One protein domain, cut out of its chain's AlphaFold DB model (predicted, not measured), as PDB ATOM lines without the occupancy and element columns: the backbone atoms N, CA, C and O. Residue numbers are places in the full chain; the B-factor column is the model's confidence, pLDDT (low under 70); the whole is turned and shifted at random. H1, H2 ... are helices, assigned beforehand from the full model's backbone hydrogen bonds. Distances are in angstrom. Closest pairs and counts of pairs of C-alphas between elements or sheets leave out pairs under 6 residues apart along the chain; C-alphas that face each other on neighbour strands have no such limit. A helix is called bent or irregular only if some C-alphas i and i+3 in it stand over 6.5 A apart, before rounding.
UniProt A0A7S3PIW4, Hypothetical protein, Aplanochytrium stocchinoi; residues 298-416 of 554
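Overview. This is residues 298 to 416 of the 554 residues of the protein "Hypothetical protein" of Aplanochytrium stocchinoi (UniProt A0A7S3PIW4). Four helices, H2, H4, H5 and H7, run side by side as an elongated bundle, with H2 and H7 at opposite corners of a diamond and H4 and H5 at the other two. Two short helices lie toward one end, H3 at the corner between H2 and H4 and H6 packed on the first part of H4, while the short H1 lies toward the other end by the first part of H5. The bundle is up and down, each of the four running against the one before it in the chain. The printed part has 119 residues, with seven named helices in the order H1 to H7 and no named strand; its class is all helix. It is compact, with a radius of gyration of the C-alphas of 15.5 A, and spans 49 by 28 by 21 A.

Along the chain. The longest helix, H4, holds residues 332 to 356 and measures 35.3 A from C-alpha 332 at (-33.301, 33.837, 50.492) to C-alpha 356 at (-67.041, 40.418, 42.393). H5, residues 364 to 383, measures 28.3 A. H7, residues 397 to 414, measures 25.6 A and ends with C-alpha 414 at (-62.798, 47.411, 29.611). H7 is irregular, with C-alphas 403 and 406 7.2 A apart, and has a kink of 48 degrees near residue 404. H2, residues 306 to 319, measures 20.1 A. H1, residues 298 to 301, H3, residues 325 to 328, and H6, residues 389 to 392, have four residues each.

Arrangement. H4 only just touches H7, with 3 pairs of C-alphas within 8 A, the closest those of Asn 344 and His 403 at 7.5 A; they run the same way at a shallow tilt of 5 degrees. H4 and H5 are close but not clearly touching, their closest C-alphas, of Leu 343 and Phe 382, 7.2 A apart. H4 and H2 are also close but not clearly touching, at 7.7 A between the C-alphas of Phe 318 and Val 339. H5 touches H7, the closest C-alphas being those of Val 368 and Ala 411 at 4.9 A, and they run opposite ways at a shallow tilt of 12 degrees. H5 touches H2 with residues 374 to 381 alone, the closest C-alphas being those of Ala 307 and Asp 374 at 5.6 A; these two run the same way at a shallow tilt of 7 degrees. H2 and H7 are apart. H6 touches H4, the C-alphas of Lys 337 and Gly 392 coming closest at 4.4 A. H3 touches H2 only at the corner, at 5.0 A between the closest C-alphas, of Phe 318 and Leu 325. H1 only just touches H5, with 3 pairs of C-alphas within 8 A, the closest those of Leu 300 and Cys 367 at 6.7 A. Every O i to N i+4 pair is within hydrogen-bond range in H2, H4 and H5, and 11 of 14 are in H7; H1, H3 and H6 are too short for such a pair.

Size, cuts and confidence. The two C-alphas farthest apart, those of Ala 330 and Arg 362, are 49.3 A apart. The printed part has no cut. No link is long: H4 to H5, with 7 residues between them, is short, and the others are tight. The mean pLDDT of the printed part is 90.4, and residues 303, 321 and 416 are under 70.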
ATOM      1  N   GLY A 298     -65.923  54.802  45.822       78.06
ATOM      2  CA  GLY A 298     -64.844  55.386  46.605       78.06
ATOM      3  C   GLY A 298     -63.464  55.063  46.034       78.06
ATOM      4  O   GLY A 298     -62.651  55.969  45.918       78.06
ATOM      5  N   TRP A 299     -63.205  53.830  45.591       86.38
ATOM      6  CA  TRP A 299     -61.938  53.462  44.935       86.38
ATOM      7  C   TRP A 299     -61.680  54.275  43.656       86.38
ATOM      8  O   TRP A 299     -60.547  54.689  43.413       86.38
ATOM      9  N   LEU A 300     -62.731  54.585  42.884       83.94
ATOM     10  CA  LEU A 300     -62.624  55.445  41.699       83.94
ATOM     11  C   LEU A 300     -62.411  56.929  42.032       83.94
ATOM     12  O   LEU A 300     -61.780  57.643  41.257       83.94
ATOM     13  N   ASN A 301     -63.010  57.436  43.113       78.75
ATOM     14  CA  ASN A 301     -63.153  58.883  43.332       78.75
ATOM     15  C   ASN A 301     -62.377  59.443  44.530       78.75
ATOM     16  O   ASN A 301     -62.148  60.650  44.572       78.75
ATOM     17  N   LYS A 302     -61.978  58.609  45.492       70.75
ATOM     18  CA  LYS A 302     -61.181  59.011  46.657       70.75
ATOM     19  C   LYS A 302     -59.684  58.987  46.317       70.75
ATOM     20  O   LYS A 302     -59.225  58.224  45.472       70.75
ATOM     21  N   ASN A 303     -58.906  59.766  47.067       66.06
ATOM     22  CA  ASN A 303     -57.438  59.782  46.986       66.06
ATOM     23  C   ASN A 303     -56.769  58.532  47.595       66.06
ATOM     24  O   ASN A 303     -55.546  58.413  47.548       66.06
ATOM     25  N   VAL A 304     -57.537  57.609  48.183       75.00
ATOM     26  CA  VAL A 304     -56.993  56.388  48.789       75.00
ATOM     27  C   VAL A 304     -56.624  55.397  47.687       75.00
ATOM     28  O   VAL A 304     -57.451  55.027  46.847       75.00
ATOM     29  N   ASN A 305     -55.360  54.972  47.675       83.00
ATOM     30  CA  ASN A 305     -54.875  53.964  46.747       83.00
ATOM     31  C   ASN A 305     -54.750  52.598  47.423       83.00
ATOM     32  O   ASN A 305     -53.765  52.327  48.094       83.00
ATOM     33  N   HIS A 306     -55.761  51.751  47.232       85.94
ATOM     34  CA  HIS A 306     -55.849  50.422  47.836       85.94
ATOM     35  C   HIS A 306     -54.684  49.509  47.426       85.94
ATOM     36  O   HIS A 306     -54.144  48.822  48.286       85.94
ATOM     37  N   ALA A 307     -54.232  49.561  46.163       89.94
ATOM     38  CA  ALA A 307     -53.038  48.835  45.724       89.94
ATOM     39  C   ALA A 307     -51.799  49.288  46.500       89.94
ATOM     40  O   ALA A 307     -51.043  48.459  46.999       89.94
ATOM     41  N   LYS A 308     -51.650  50.601  46.705       90.69
ATOM     42  CA  LYS A 308     -50.569  51.158  47.522       90.69
ATOM     43  C   LYS A 308     -50.650  50.717  48.981       90.69
ATOM     44  O   LYS A 308     -49.619  50.398  49.552       90.69
ATOM     45  N   VAL A 309     -51.841  50.700  49.585       88.56
ATOM     46  CA  VAL A 309     -51.988  50.256  50.981       88.56
ATOM     47  C   VAL A 309     -51.617  48.777  51.117       88.56
ATOM     48  O   VAL A 309     -50.842  48.448  52.005       88.56
ATOM     49  N   MET A 310     -52.076  47.913  50.202       90.62
ATOM     50  CA  MET A 310     -51.664  46.501  50.174       90.62
ATOM     51  C   MET A 310     -50.142  46.360  50.044       90.62
ATOM     52  O   MET A 310     -49.534  45.614  50.802       90.62
ATOM     53  N   CYS A 311     -49.522  47.124  49.136       92.69
ATOM     54  CA  CYS A 311     -48.070  47.119  48.943       92.69
ATOM     55  C   CYS A 311     -47.304  47.532  50.204       92.69
ATOM     56  O   CYS A 311     -46.343  46.865  50.557       92.69
ATOM     57  N   VAL A 312     -47.756  48.569  50.917       91.44
ATOM     58  CA  VAL A 312     -47.143  48.969  52.195       91.44
ATOM     59  C   VAL A 312     -47.230  47.836  53.218       91.44
ATOM     60  O   VAL A 312     -46.233  47.520  53.852       91.44
ATOM     61  N   THR A 313     -48.383  47.167  53.328       91.25
ATOM     62  CA  THR A 313     -48.523  46.011  54.225       91.25
ATOM     63  C   THR A 313     -47.577  44.870  53.845       91.25
ATOM     64  O   THR A 313     -46.974  44.273  54.728       91.25
ATOM     65  N   TYR A 314     -47.407  44.569  52.554       93.62
ATOM     66  CA  TYR A 314     -46.436  43.557  52.115       93.62
ATOM     67  C   TYR A 314     -45.001  43.948  52.479       93.62
ATOM     68  O   TYR A 314     -44.262  43.130  53.022       93.62
ATOM     69  N   GLU A 315     -44.619  45.199  52.221       92.94
ATOM     70  CA  GLU A 315     -43.289  45.726  52.539       92.94
ATOM     71  C   GLU A 315     -42.988  45.662  54.045       92.94
ATOM     72  O   GLU A 315     -41.875  45.291  54.422       92.94
ATOM     73  N   ASP A 316     -43.984  45.937  54.897       92.25
ATOM     74  CA  ASP A 316     -43.862  45.825  56.356       92.25
ATOM     75  C   ASP A 316     -43.544  44.385  56.803       92.25
ATOM     76  O   ASP A 316     -42.773  44.191  57.745       92.25
ATOM     77  N   TYR A 317     -44.082  43.368  56.118       94.31
ATOM     78  CA  TYR A 317     -43.752  41.964  56.390       94.31
ATOM     79  C   TYR A 317     -42.395  41.544  55.826       94.31
ATOM     80  O   TYR A 317     -41.703  40.733  56.441       94.31
ATOM     81  N   PHE A 318     -42.016  42.046  54.651       94.44
ATOM     82  CA  PHE A 318     -40.804  41.604  53.967       94.44
ATOM     83  C   PHE A 318     -39.529  42.155  54.607       94.44
ATOM     84  O   PHE A 318     -38.651  41.372  54.962       94.44
ATOM     85  N   ASP A 319     -39.451  43.478  54.779       82.69
ATOM     86  CA  ASP A 319     -38.197  44.200  55.046       82.69
ATOM     87  C   ASP A 319     -38.318  45.230  56.185       82.69
ATOM     88  O   ASP A 319     -37.606  46.245  56.205       82.69
ATOM     89  N   SER A 320     -39.199  45.007  57.165       77.44
ATOM     90  CA  SER A 320     -39.213  45.878  58.342       77.44
ATOM     91  C   SER A 320     -37.838  45.839  59.047       77.44
ATOM     92  O   SER A 320     -37.123  44.832  59.093       77.44
ATOM     93  N   ARG A 321     -37.351  47.013  59.467       68.06
ATOM     94  CA  ARG A 321     -35.935  47.218  59.827       68.06
ATOM     95  C   ARG A 321     -35.534  46.352  61.021       68.06
ATOM     96  O   ARG A 321     -35.855  46.696  62.154       68.06
ATOM     97  N   GLY A 322     -34.756  45.300  60.764       70.38
ATOM     98  CA  GLY A 322     -34.307  44.360  61.796       70.38
ATOM     99  C   GLY A 322     -35.408  43.421  62.302       70.38
ATOM    100  O   GLY A 322     -35.231  42.798  63.341       70.38
ATOM    101  N   SER A 323     -36.539  43.342  61.597       78.75
ATOM    102  CA  SER A 323     -37.653  42.441  61.897       78.75
ATOM    103  C   SER A 323     -38.467  42.228  60.625       78.75
ATOM    104  O   SER A 323     -39.052  43.178  60.127       78.75
ATOM    105  N   GLY A 324     -38.524  41.022  60.079       89.50
ATOM    106  CA  GLY A 324     -39.270  40.765  58.850       89.50
ATOM    107  C   GLY A 324     -38.864  39.441  58.238       89.50
ATOM    108  O   GLY A 324     -37.830  38.881  58.594       89.50
ATOM    109  N   LEU A 325     -39.662  38.950  57.298       95.00
ATOM    110  CA  LEU A 325     -39.494  37.616  56.726       95.00
ATOM    111  C   LEU A 325     -38.125  37.423  56.074       95.00
ATOM    112  O   LEU A 325     -37.582  36.324  56.142       95.00
ATOM    113  N   ARG A 326     -37.529  38.485  55.519       93.69
ATOM    114  CA  ARG A 326     -36.170  38.423  54.974       93.69
ATOM    115  C   ARG A 326     -35.100  38.124  56.029       93.69
ATOM    116  O   ARG A 326     -34.094  37.516  55.698       93.69
ATOM    117  N   TYR A 327     -35.311  38.559  57.271       92.81
ATOM    118  CA  TYR A 327     -34.412  38.293  58.400       92.81
ATOM    119  C   TYR A 327     -34.807  37.040  59.182       92.81
ATOM    120  O   TYR A 327     -33.988  36.477  59.890       92.81
ATOM    121  N   TRP A 328     -36.076  36.638  59.124       95.25
ATOM    122  CA  TRP A 328     -36.594  35.517  59.903       95.25
ATOM    123  C   TRP A 328     -36.348  34.169  59.229       95.25
ATOM    124  O   TRP A 328     -36.167  33.174  59.933       95.25
ATOM    125  N   PHE A 329     -36.327  34.124  57.895       96.00
ATOM    126  CA  PHE A 329     -35.889  32.949  57.146       96.00
ATOM    127  C   PHE A 329     -34.364  32.874  57.086       96.00
ATOM    128  O   PHE A 329     -33.697  33.876  56.856       96.00
ATOM    129  N   ALA A 330     -33.822  31.665  57.229       92.56
ATOM    130  CA  ALA A 330     -32.386  31.424  57.165       92.56
ATOM    131  C   ALA A 330     -31.810  31.588  55.752       92.56
ATOM    132  O   ALA A 330     -30.625  31.883  55.596       92.56
ATOM    133  N   THR A 331     -32.639  31.417  54.717       93.12
ATOM    134  CA  THR A 331     -32.214  31.512  53.321       93.12
ATOM    135  C   THR A 331     -33.148  32.374  52.478       93.12
ATOM    136  O   THR A 331     -34.374  32.367  52.626       93.12
ATOM    137  N   ASP A 332     -32.559  33.059  51.492       94.19
ATOM    138  CA  ASP A 332     -33.301  33.837  50.492       94.19
ATOM    139  C   ASP A 332     -34.234  32.962  49.636       94.19
ATOM    140  O   ASP A 332     -35.134  33.484  48.979       94.19
ATOM    141  N   ILE A 333     -34.054  31.635  49.635       95.38
ATOM    142  CA  ILE A 333     -34.888  30.697  48.877       95.38
ATOM    143  C   ILE A 333     -36.335  30.759  49.370       95.38
ATOM    144  O   ILE A 333     -37.253  30.978  48.575       95.38
ATOM    145  N   TYR A 334     -36.552  30.581  50.676       96.25
ATOM    146  CA  TYR A 334     -37.895  30.573  51.259       96.25
ATOM    147  C   TYR A 334     -38.500  31.972  51.315       96.25
ATOM    148  O   TYR A 334     -39.690  32.134  51.027       96.25
ATOM    149  N   PHE A 335     -37.679  32.994  51.566       96.62
ATOM    150  CA  PHE A 335     -38.114  34.380  51.434       96.62
ATOM    151  C   PHE A 335     -38.579  34.687  50.001       96.62
ATOM    152  O   PHE A 335     -39.704  35.139  49.797       96.62
ATOM    153  N   GLY A 336     -37.778  34.352  48.989       96.25
ATOM    154  CA  GLY A 336     -38.108  34.557  47.579       96.25
ATOM    155  C   GLY A 336     -39.360  33.803  47.125       96.25
ATOM    156  O   GLY A 336     -40.208  34.374  46.435       96.25
ATOM    157  N   LYS A 337     -39.529  32.544  47.561       96.50
ATOM    158  CA  LYS A 337     -40.772  31.778  47.352       96.50
ATOM    159  C   LYS A 337     -41.974  32.466  48.010       96.50
ATOM    160  O   LYS A 337     -43.021  32.571  47.375       96.50
ATOM    161  N   THR A 338     -41.813  32.997  49.223       97.31
ATOM    162  CA  THR A 338     -42.862  33.750  49.929       97.31
ATOM    163  C   THR A 338     -43.251  35.013  49.163       97.31
ATOM    164  O   THR A 338     -44.431  35.221  48.886       97.31
ATOM    165  N   VAL A 339     -42.280  35.827  48.735       97.19
ATOM    166  CA  VAL A 339     -42.536  37.054  47.958       97.19
ATOM    167  C   VAL A 339     -43.265  36.734  46.648       97.19
ATOM    168  O   VAL A 339     -44.230  37.415  46.297       97.19
ATOM    169  N   ALA A 340     -42.865  35.675  45.941       95.88
ATOM    170  CA  ALA A 340     -43.538  35.246  44.717       95.88
ATOM    171  C   ALA A 340     -44.966  34.732  44.970       95.88
ATOM    172  O   ALA A 340     -45.885  35.039  44.204       95.88
ATOM    173  N   GLY A 341     -45.172  33.981  46.055       95.56
ATOM    174  CA  GLY A 341     -46.497  33.558  46.507       95.56
ATOM    175  C   GLY A 341     -47.400  34.755  46.806       95.56
ATOM    176  O   GLY A 341     -48.550  34.792  46.358       95.56
ATOM    177  N   VAL A 342     -46.852  35.775  47.473       96.06
ATOM    178  CA  VAL A 342     -47.558  37.019  47.785       96.06
ATOM    179  C   VAL A 342     -47.872  37.833  46.528       96.06
ATOM    180  O   VAL A 342     -49.000  38.293  46.384       96.06
ATOM    181  N   LEU A 343     -46.952  37.957  45.567       95.56
ATOM    182  CA  LEU A 343     -47.233  38.600  44.275       95.56
ATOM    183  C   LEU A 343     -48.433  37.943  43.576       95.56
ATOM    184  O   LEU A 343     -49.369  38.628  43.161       95.56
ATOM    185  N   ASN A 344     -48.426  36.614  43.461       92.50
ATOM    186  CA  ASN A 344     -49.493  35.887  42.777       92.50
ATOM    187  C   ASN A 344     -50.842  36.039  43.487       92.50
ATOM    188  O   ASN A 344     -51.848  36.335  42.840       92.50
ATOM    189  N   HIS A 345     -50.874  35.908  44.811       91.44
ATOM    190  CA  HIS A 345     -52.109  36.079  45.574       91.44
ATOM    191  C   HIS A 345     -52.602  37.534  45.617       91.44
ATOM    192  O   HIS A 345     -53.811  37.756  45.585       91.44
ATOM    193  N   ALA A 346     -51.712  38.530  45.637       92.38
ATOM    194  CA  ALA A 346     -52.096  39.940  45.565       92.38
ATOM    195  C   ALA A 346     -52.854  40.234  44.262       92.38
ATOM    196  O   ALA A 346     -53.936  40.826  44.278       92.38
ATOM    197  N   LEU A 347     -52.323  39.748  43.135       92.19
ATOM    198  CA  LEU A 347     -52.981  39.850  41.833       92.19
ATOM    199  C   LEU A 347     -54.283  39.052  41.795       92.19
ATOM    200  O   LEU A 347     -55.281  39.549  41.276       92.19
ATOM    201  N   LYS A 348     -54.294  37.854  42.393       89.06
ATOM    202  CA  LYS A 348     -55.492  37.020  42.516       89.06
ATOM    203  C   LYS A 348     -56.609  37.801  43.203       89.06
ATOM    204  O   LYS A 348     -57.641  38.035  42.591       89.06
ATOM    205  N   ILE A 349     -56.385  38.282  44.423       87.06
ATOM    206  CA  ILE A 349     -57.385  39.021  45.208       87.06
ATOM    207  C   ILE A 349     -57.828  40.297  44.495       87.06
ATOM    208  O   ILE A 349     -59.017  40.621  44.508       87.06
ATOM    209  N   TYR A 350     -56.905  41.006  43.841       90.44
ATOM    210  CA  TYR A 350     -57.256  42.184  43.052       90.44
ATOM    211  C   TYR A 350     -58.252  41.829  41.940       90.44
ATOM    212  O   TYR A 350     -59.306  42.453  41.821       90.44
ATOM    213  N   VAL A 351     -57.944  40.806  41.140       91.00
ATOM    214  CA  VAL A 351     -58.802  40.359  40.035       91.00
ATOM    215  C   VAL A 351     -60.135  39.816  40.555       91.00
ATOM    216  O   VAL A 351     -61.190  40.185  40.041       91.00
ATOM    217  N   GLU A 352     -60.112  38.988  41.599       87.62
ATOM    218  CA  GLU A 352     -61.310  38.448  42.250       87.62
ATOM    219  C   GLU A 352     -62.226  39.574  42.742       87.62
ATOM    220  O   GLU A 352     -63.400  39.622  42.377       87.62
ATOM    221  N   GLY A 353     -61.690  40.519  43.519       87.88
ATOM    222  CA  GLY A 353     -62.451  41.647  44.051       87.88
ATOM    223  C   GLY A 353     -63.029  42.529  42.944       87.88
ATOM    224  O   GLY A 353     -64.189  42.941  43.027       87.88
ATOM    225  N   PHE A 354     -62.267  42.756  41.868       91.19
ATOM    226  CA  PHE A 354     -62.742  43.492  40.701       91.19
ATOM    227  C   PHE A 354     -63.950  42.798  40.064       91.19
ATOM    228  O   PHE A 354     -64.989  43.424  39.847       91.19
ATOM    229  N   LEU A 355     -63.841  41.490  39.808       90.38
ATOM    230  CA  LEU A 355     -64.898  40.694  39.184       90.38
ATOM    231  C   LEU A 355     -66.124  40.527  40.091       90.38
ATOM    232  O   LEU A 355     -67.242  40.441  39.579       90.38
ATOM    233  N   LEU A 356     -65.954  40.526  41.414       88.38
ATOM    234  CA  LEU A 356     -67.041  40.418  42.393       88.38
ATOM    235  C   LEU A 356     -67.814  41.730  42.610       88.38
ATOM    236  O   LEU A 356     -68.874  41.706  43.237       88.38
ATOM    237  N   ARG A 357     -67.365  42.868  42.056       88.56
ATOM    238  CA  ARG A 357     -68.070  44.156  42.200       88.56
ATOM    239  C   ARG A 357     -69.549  44.041  41.771       88.56
ATOM    240  O   ARG A 357     -69.837  43.672  40.632       88.56
ATOM    241  N   PRO A 358     -70.528  44.427  42.607       87.25
ATOM    242  CA  PRO A 358     -71.943  44.145  42.337       87.25
ATOM    243  C   PRO A 358     -72.566  45.023  41.242       87.25
ATOM    244  O   PRO A 358     -73.584  44.653  40.658       87.25
ATOM    245  N   LEU A 359     -71.983  46.192  40.968       88.44
ATOM    246  CA  LEU A 359     -72.534  47.195  40.059       88.44
ATOM    247  C   LEU A 359     -71.570  47.493  38.907       88.44
ATOM    248  O   LEU A 359     -70.358  47.499  39.126       88.44
ATOM    249  N   PRO A 360     -72.077  47.826  37.709       89.25
ATOM    250  CA  PRO A 360     -71.227  48.278  36.616       89.25
ATOM    251  C   PRO A 360     -70.487  49.574  36.967       89.25
ATOM    252  O   PRO A 360     -70.884  50.339  37.859       89.25
ATOM    253  N   PHE A 361     -69.391  49.829  36.260       90.06
ATOM    254  CA  PHE A 361     -68.676  51.095  36.360       90.06
ATOM    255  C   PHE A 361     -69.385  52.169  35.532       90.06
ATOM    256  O   PHE A 361     -69.788  51.936  34.397       90.06
ATOM    257  N   ARG A 362     -69.539  53.366  36.108       89.12
ATOM    258  CA  ARG A 362     -70.144  54.517  35.410       89.12
ATOM    259  C   ARG A 362     -69.152  55.249  34.509       89.12
ATOM    260  O   ARG A 362     -69.555  55.829  33.510       89.12
ATOM    261  N   ASP A 363     -67.876  55.243  34.886       90.50
ATOM    262  CA  ASP A 363     -66.788  55.898  34.161       90.50
ATOM    263  C   ASP A 363     -65.709  54.864  33.829       90.50
ATOM    264  O   ASP A 363     -64.816  54.570  34.630       90.50
ATOM    265  N   ILE A 364     -65.845  54.273  32.643       90.00
ATOM    266  CA  ILE A 364     -64.953  53.222  32.149       90.00
ATOM    267  C   ILE A 364     -63.538  53.757  31.945       90.00
ATOM    268  O   ILE A 364     -62.583  53.114  32.369       90.00
ATOM    269  N   LYS A 365     -63.382  54.964  31.386       90.31
ATOM    270  CA  LYS A 365     -62.060  55.565  31.145       90.31
ATOM    271  C   LYS A 365     -61.297  55.761  32.450       90.31
ATOM    272  O   LYS A 365     -60.114  55.434  32.530       90.31
ATOM    273  N   LYS A 366     -61.978  56.244  33.491       91.25
ATOM    274  CA  LYS A 366     -61.380  56.393  34.820       91.25
ATOM    275  C   LYS A 366     -61.045  55.047  35.462       91.25
ATOM    276  O   LYS A 366     -59.996  54.930  36.088       91.25
ATOM    277  N   CYS A 367     -61.898  54.038  35.281       92.19
ATOM    278  CA  CYS A 367     -61.633  52.672  35.730       92.19
ATOM    279  C   CYS A 367     -60.370  52.096  35.070       92.19
ATOM    280  O   CYS A 367     -59.448  51.694  35.771       92.19
ATOM    281  N   VAL A 368     -60.275  52.163  33.741       93.06
ATOM    282  CA  VAL A 368     -59.113  51.710  32.959       93.06
ATOM    283  C   VAL A 368     -57.833  52.419  33.402       93.06
ATOM    284  O   VAL A 368     -56.830  51.766  33.694       93.06
ATOM    285  N   ALA A 369     -57.871  53.751  33.518       92.75
ATOM    286  CA  ALA A 369     -56.731  54.529  34.000       92.75
ATOM    287  C   ALA A 369     -56.298  54.094  35.409       92.75
ATOM    288  O   ALA A 369     -55.103  54.041  35.701       92.75
ATOM    289  N   ARG A 370     -57.258  53.746  36.274       92.69
ATOM    290  CA  ARG A 370     -56.958  53.294  37.630       92.69
ATOM    291  C   ARG A 370     -56.357  51.892  37.676       92.69
ATOM    292  O   ARG A 370     -55.390  51.710  38.402       92.69
ATOM    293  N   ILE A 371     -56.862  50.941  36.890       94.31
ATOM    294  CA  ILE A 371     -56.285  49.586  36.803       94.31
ATOM    295  C   ILE A 371     -54.828  49.657  36.334       94.31
ATOM    296  O   ILE A 371     -53.960  49.006  36.909       94.31
ATOM    297  N   ARG A 372     -54.538  50.497  35.330       94.88
ATOM    298  CA  ARG A 372     -53.167  50.718  34.842       94.88
ATOM    299  C   ARG A 372     -52.265  51.320  35.928       94.88
ATOM    300  O   ARG A 372     -51.171  50.815  36.146       94.88
ATOM    301  N   ALA A 373     -52.747  52.325  36.662       94.38
ATOM    302  CA  ALA A 373     -51.997  52.911  37.774       94.38
ATOM    303  C   ALA A 373     -51.756  51.916  38.929       94.38
ATOM    304  O   ALA A 373     -50.667  51.878  39.490       94.38
ATOM    305  N   ASP A 374     -52.753  51.098  39.280       94.50
ATOM    306  CA  ASP A 374     -52.622  50.067  40.316       94.50
ATOM    307  C   ASP A 374     -51.643  48.958  39.875       94.50
ATOM    308  O   ASP A 374     -50.836  48.498  40.685       94.50
ATOM    309  N   ARG A 375     -51.638  48.580  38.585       95.88
ATOM    310  CA  ARG A 375     -50.624  47.683  38.002       95.88
ATOM    311  C   ARG A 375     -49.213  48.242  38.180       95.88
ATOM    312  O   ARG A 375     -48.323  47.497  38.584       95.88
ATOM    313  N   ASP A 376     -49.006  49.523  37.886       96.19
ATOM    314  CA  ASP A 376     -47.689  50.155  38.024       96.19
ATOM    315  C   ASP A 376     -47.236  50.210  39.492       96.19
ATOM    316  O   ASP A 376     -46.052  50.045  39.771       96.19
ATOM    317  N   ILE A 377     -48.169  50.340  40.440       96.19
ATOM    318  CA  ILE A 377     -47.867  50.269  41.877       96.19
ATOM    319  C   ILE A 377     -47.412  48.868  42.289       96.19
ATOM    320  O   ILE A 377     -46.407  48.742  42.986       96.19
ATOM    321  N   PHE A 378     -48.101  47.812  41.842       96.44
ATOM    322  CA  PHE A 378     -47.635  46.445  42.088       96.44
ATOM    323  C   PHE A 378     -46.263  46.204  41.456       96.44
ATOM    324  O   PHE A 378     -45.388  45.619  42.092       96.44
ATOM    325  N   ARG A 379     -46.046  46.703  40.232       96.56
ATOM    326  CA  ARG A 379     -44.741  46.632  39.572       96.56
ATOM    327  C   ARG A 379     -43.652  47.275  40.426       96.56
ATOM    328  O   ARG A 379     -42.645  46.633  40.699       96.56
ATOM    329  N   GLU A 380     -43.860  48.517  40.858       96.12
ATOM    330  CA  GLU A 380     -42.898  49.262  41.672       96.12
ATOM    331  C   GLU A 380     -42.606  48.539  42.995       96.12
ATOM    332  O   GLU A 380     -41.440  48.337  43.330       96.12
ATOM    333  N   CYS A 381     -43.647  48.081  43.697       95.62
ATOM    334  CA  CYS A 381     -43.528  47.344  44.956       95.62
ATOM    335  C   CYS A 381     -42.665  46.082  44.809       95.62
ATOM    336  O   CYS A 381     -41.663  45.927  45.504       95.62
ATOM    337  N   PHE A 382     -43.022  45.185  43.884       96.06
ATOM    338  CA  PHE A 382     -42.357  43.884  43.762       96.06
ATOM    339  C   PHE A 382     -41.028  43.940  42.996       96.06
ATOM    340  O   PHE A 382     -40.184  43.067  43.185       96.06
ATOM    341  N   SER A 383     -40.780  44.989  42.201       94.81
ATOM    342  CA  SER A 383     -39.494  45.175  41.506       94.81
ATOM    343  C   SER A 383     -38.295  45.313  42.453       94.81
ATOM    344  O   SER A 383     -37.161  45.037  42.064       94.81
ATOM    345  N   LYS A 384     -38.539  45.691  43.716       93.94
ATOM    346  CA  LYS A 384     -37.520  45.774  44.773       93.94
ATOM    347  C   LYS A 384     -36.951  44.408  45.174       93.94
ATOM    348  O   LYS A 384     -35.880  44.371  45.763       93.94
ATOM    349  N   TYR A 385     -37.650  43.325  44.829       94.88
ATOM    350  CA  TYR A 385     -37.354  41.949  45.238       94.88
ATOM    351  C   TYR A 385     -36.949  41.048  44.061       94.88
ATOM    352  O   TYR A 385     -37.021  39.821  44.151       94.88
ATOM    353  N   LEU A 386     -36.559  41.629  42.919       91.94
ATOM    354  CA  LEU A 386     -36.151  40.862  41.732       91.94
ATOM    355  C   LEU A 386     -34.940  39.950  41.992       91.94
ATOM    356  O   LEU A 386     -34.788  38.941  41.308       91.94
ATOM    357  N   ASP A 387     -34.105  40.290  42.973       93.19
ATOM    358  CA  ASP A 387     -32.962  39.495  43.424       93.19
ATOM    359  C   ASP A 387     -33.376  38.135  44.007       93.19
ATOM    360  O   ASP A 387     -32.697  37.138  43.764       93.19
ATOM    361  N   VAL A 388     -34.511  38.071  44.709       94.88
ATOM    362  CA  VAL A 388     -34.995  36.850  45.386       94.88
ATOM    363  C   VAL A 388     -36.165  36.173  44.667       94.88
ATOM    364  O   VAL A 388     -36.386  34.971  44.809       94.88
ATOM    365  N   LEU A 389     -36.898  36.901  43.824       94.06
ATOM    366  CA  LEU A 389     -38.036  36.383  43.051       94.06
ATOM    367  C   LEU A 389     -37.668  35.230  42.093       94.06
ATOM    368  O   LEU A 389     -38.529  34.431  41.708       94.06
ATOM    369  N   VAL A 390     -36.380  35.078  41.777       93.62
ATOM    370  CA  VAL A 390     -35.827  33.939  41.034       93.62
ATOM    371  C   VAL A 390     -36.201  32.589  41.667       93.62
ATOM    372  O   VAL A 390     -36.521  31.640  40.947       93.62
ATOM    373  N   TYR A 391     -36.264  32.513  43.001       93.44
ATOM    374  CA  TYR A 391     -36.612  31.292  43.740       93.44
ATOM    375  C   TYR A 391     -38.099  30.932  43.632       93.44
ATOM    376  O   TYR A 391     -38.473  29.766  43.749       93.44
ATOM    377  N   GLY A 392     -38.939  31.918  43.312       89.62
ATOM    378  CA  GLY A 392     -40.340  31.745  42.936       89.62
ATOM    379  C   GLY A 392     -40.565  31.516  41.440       89.62
ATOM    380  O   GLY A 392     -41.694  31.636  40.970       89.62
ATOM    381  N   LYS A 393     -39.507  31.198  40.681       91.44
ATOM    382  CA  LYS A 393     -39.518  30.997  39.220       91.44
ATOM    383  C   LYS A 393     -39.775  32.268  38.399       91.44
ATOM    384  O   LYS A 393     -40.158  32.181  37.230       91.44
ATOM    385  N   VAL A 394     -39.517  33.446  38.967       90.88
ATOM    386  CA  VAL A 394     -39.565  34.734  38.260       90.88
ATOM    387  C   VAL A 394     -38.132  35.170  37.950       90.88
ATOM    388  O   VAL A 394     -37.515  35.946  38.668       90.88
ATOM    389  N   TYR A 395     -37.567  34.601  36.883       89.25
ATOM    390  CA  TYR A 395     -36.127  34.690  36.593       89.25
ATOM    391  C   TYR A 395     -35.675  35.993  35.918       89.25
ATOM    392  O   TYR A 395     -34.479  36.249  35.813       89.25
ATOM    393  N   ASN A 396     -36.602  36.776  35.362       89.06
ATOM    394  CA  ASN A 396     -36.297  38.013  34.646       89.06
ATOM    395  C   ASN A 396     -37.526  38.929  34.564       89.06
ATOM    396  O   ASN A 396     -38.652  38.511  34.839       89.06
ATOM    397  N   ASP A 397     -37.298  40.168  34.119       90.38
ATOM    398  CA  ASP A 397     -38.340  41.189  33.958       90.38
ATOM    399  C   ASP A 397     -39.458  40.739  33.002       90.38
ATOM    400  O   ASP A 397     -40.617  41.054  33.217       90.38
ATOM    401  N   THR A 398     -39.162  39.915  31.990       91.25
ATOM    402  CA  THR A 398     -40.191  39.395  31.072       91.25
ATOM    403  C   THR A 398     -41.175  38.457  31.772       91.25
ATOM    404  O   THR A 398     -42.380  38.555  31.545       91.25
ATOM    405  N   VAL A 399     -40.687  37.561  32.636       90.94
ATOM    406  CA  VAL A 399     -41.551  36.694  33.454       90.94
ATOM    407  C   VAL A 399     -42.281  37.517  34.514       90.94
ATOM    408  O   VAL A 399     -43.448  37.266  34.790       90.94
ATOM    409  N   PHE A 400     -41.644  38.535  35.084       92.69
ATOM    410  CA  PHE A 400     -42.308  39.436  36.024       92.69
ATOM    411  C   PHE A 400     -43.440  40.241  35.357       92.69
ATOM    412  O   PHE A 400     -44.542  40.346  35.890       92.69
ATOM    413  N   GLU A 401     -43.232  40.730  34.138       92.44
ATOM    414  CA  GLU A 401     -44.263  41.429  33.367       92.44
ATOM    415  C   GLU A 401     -45.387  40.501  32.910       92.44
ATOM    416  O   GLU A 401     -46.556  40.897  32.926       92.44
ATOM    417  N   SER A 402     -45.074  39.241  32.578       90.38
ATOM    418  CA  SER A 402     -46.122  38.241  32.361       90.38
ATOM    419  C   SER A 402     -46.973  38.073  33.616       90.38
ATOM    420  O   SER A 402     -48.180  37.846  33.503       90.38
ATOM    421  N   HIS A 403     -46.391  38.299  34.807       89.69
ATOM    422  CA  HIS A 403     -47.155  38.232  36.036       89.69
ATOM    423  C   HIS A 403     -48.270  39.273  36.104       89.69
ATOM    424  O   HIS A 403     -49.416  38.931  36.401       89.69
ATOM    425  N   LEU A 404     -47.934  40.509  35.753       94.06
ATOM    426  CA  LEU A 404     -48.801  41.685  35.796       94.06
ATOM    427  C   LEU A 404     -49.720  41.826  34.574       94.06
ATOM    428  O   LEU A 404     -50.633  42.660  34.579       94.06
ATOM    429  N   LYS A 405     -49.489  41.026  33.526       91.56
ATOM    430  CA  LYS A 405     -50.202  41.084  32.244       91.56
ATOM    431  C   LYS A 405     -51.722  41.041  32.400       91.56
ATOM    432  O   LYS A 405     -52.418  41.775  31.703       91.56
ATOM    433  N   ILE A 406     -52.234  40.249  33.343       90.88
ATOM    434  CA  ILE A 406     -53.675  40.089  33.577       90.88
ATOM    435  C   ILE A 406     -54.393  41.417  33.857       90.88
ATOM    436  O   ILE A 406     -55.488  41.647  33.349       90.88
ATOM    437  N   LEU A 407     -53.761  42.339  34.589       93.81
ATOM    438  CA  LEU A 407     -54.346  43.654  34.867       93.81
ATOM    439  C   LEU A 407     -54.407  44.517  33.601       93.81
ATOM    440  O   LEU A 407     -55.380  45.240  33.394       93.81
ATOM    441  N   GLY A 408     -53.397  44.404  32.732       91.88
ATOM    442  CA  GLY A 408     -53.395  45.038  31.413       91.88
ATOM    443  C   GLY A 408     -54.507  44.495  30.516       91.88
ATOM    444  O   GLY A 408     -55.268  45.275  29.955       91.88
ATOM    445  N   LEU A 409     -54.674  43.169  30.471       89.62
ATOM    446  CA  LEU A 409     -55.745  42.520  29.709       89.62
ATOM    447  C   LEU A 409     -57.135  42.964  30.171       89.62
ATOM    448  O   LEU A 409     -57.989  43.263  29.339       89.62
ATOM    449  N   ILE A 410     -57.363  43.050  31.485       91.88
ATOM    450  CA  ILE A 410     -58.628  43.555  32.036       91.88
ATOM    451  C   ILE A 410     -58.836  45.022  31.640       91.88
ATOM    452  O   ILE A 410     -59.927  45.384  31.203       91.88
ATOM    453  N   ALA A 411     -57.810  45.869  31.768       92.50
ATOM    454  CA  ALA A 411     -57.898  47.280  31.400       92.50
ATOM    455  C   ALA A 411     -58.244  47.465  29.910       92.50
ATOM    456  O   ALA A 411     -59.158  48.217  29.576       92.50
ATOM    457  N   ASP A 412     -57.567  46.736  29.028       89.06
ATOM    458  CA  ASP A 412     -57.795  46.790  27.584       89.06
ATOM    459  C   ASP A 412     -59.187  46.256  27.206       89.06
ATOM    460  O   ASP A 412     -59.883  46.858  26.385       89.06
ATOM    461  N   PHE A 413     -59.640  45.178  27.861       88.19
ATOM    462  CA  PHE A 413     -60.989  44.639  27.671       88.19
ATOM    463  C   PHE A 413     -62.065  45.671  28.030       88.19
ATOM    464  O   PHE A 413     -63.039  45.858  27.298       88.19
ATOM    465  N   MET A 414     -61.885  46.362  29.157       88.69
ATOM    466  CA  MET A 414     -62.798  47.411  29.611       88.69
ATOM    467  C   MET A 414     -62.803  48.613  28.652       88.69
ATOM    468  O   MET A 414     -63.849  49.210  28.424       88.69
ATOM    469  N   GLU A 415     -61.679  48.942  28.012       87.38
ATOM    470  CA  GLU A 415     -61.572  50.055  27.051       87.38
ATOM    471  C   GLU A 415     -62.311  49.801  25.712       87.38
ATOM    472  O   GLU A 415     -62.410  50.697  24.878       87.38
ATOM    473  N   SER A 416     -62.945  48.631  25.540       68.25
ATOM    474  CA  SER A 416     -63.817  48.263  24.404       68.25
ATOM    475  C   SER A 416     -63.110  48.032  23.059       68.25
ATOM    476  O   SER A 416     -63.767  47.904  22.027       68.25
TER     477      SER A 416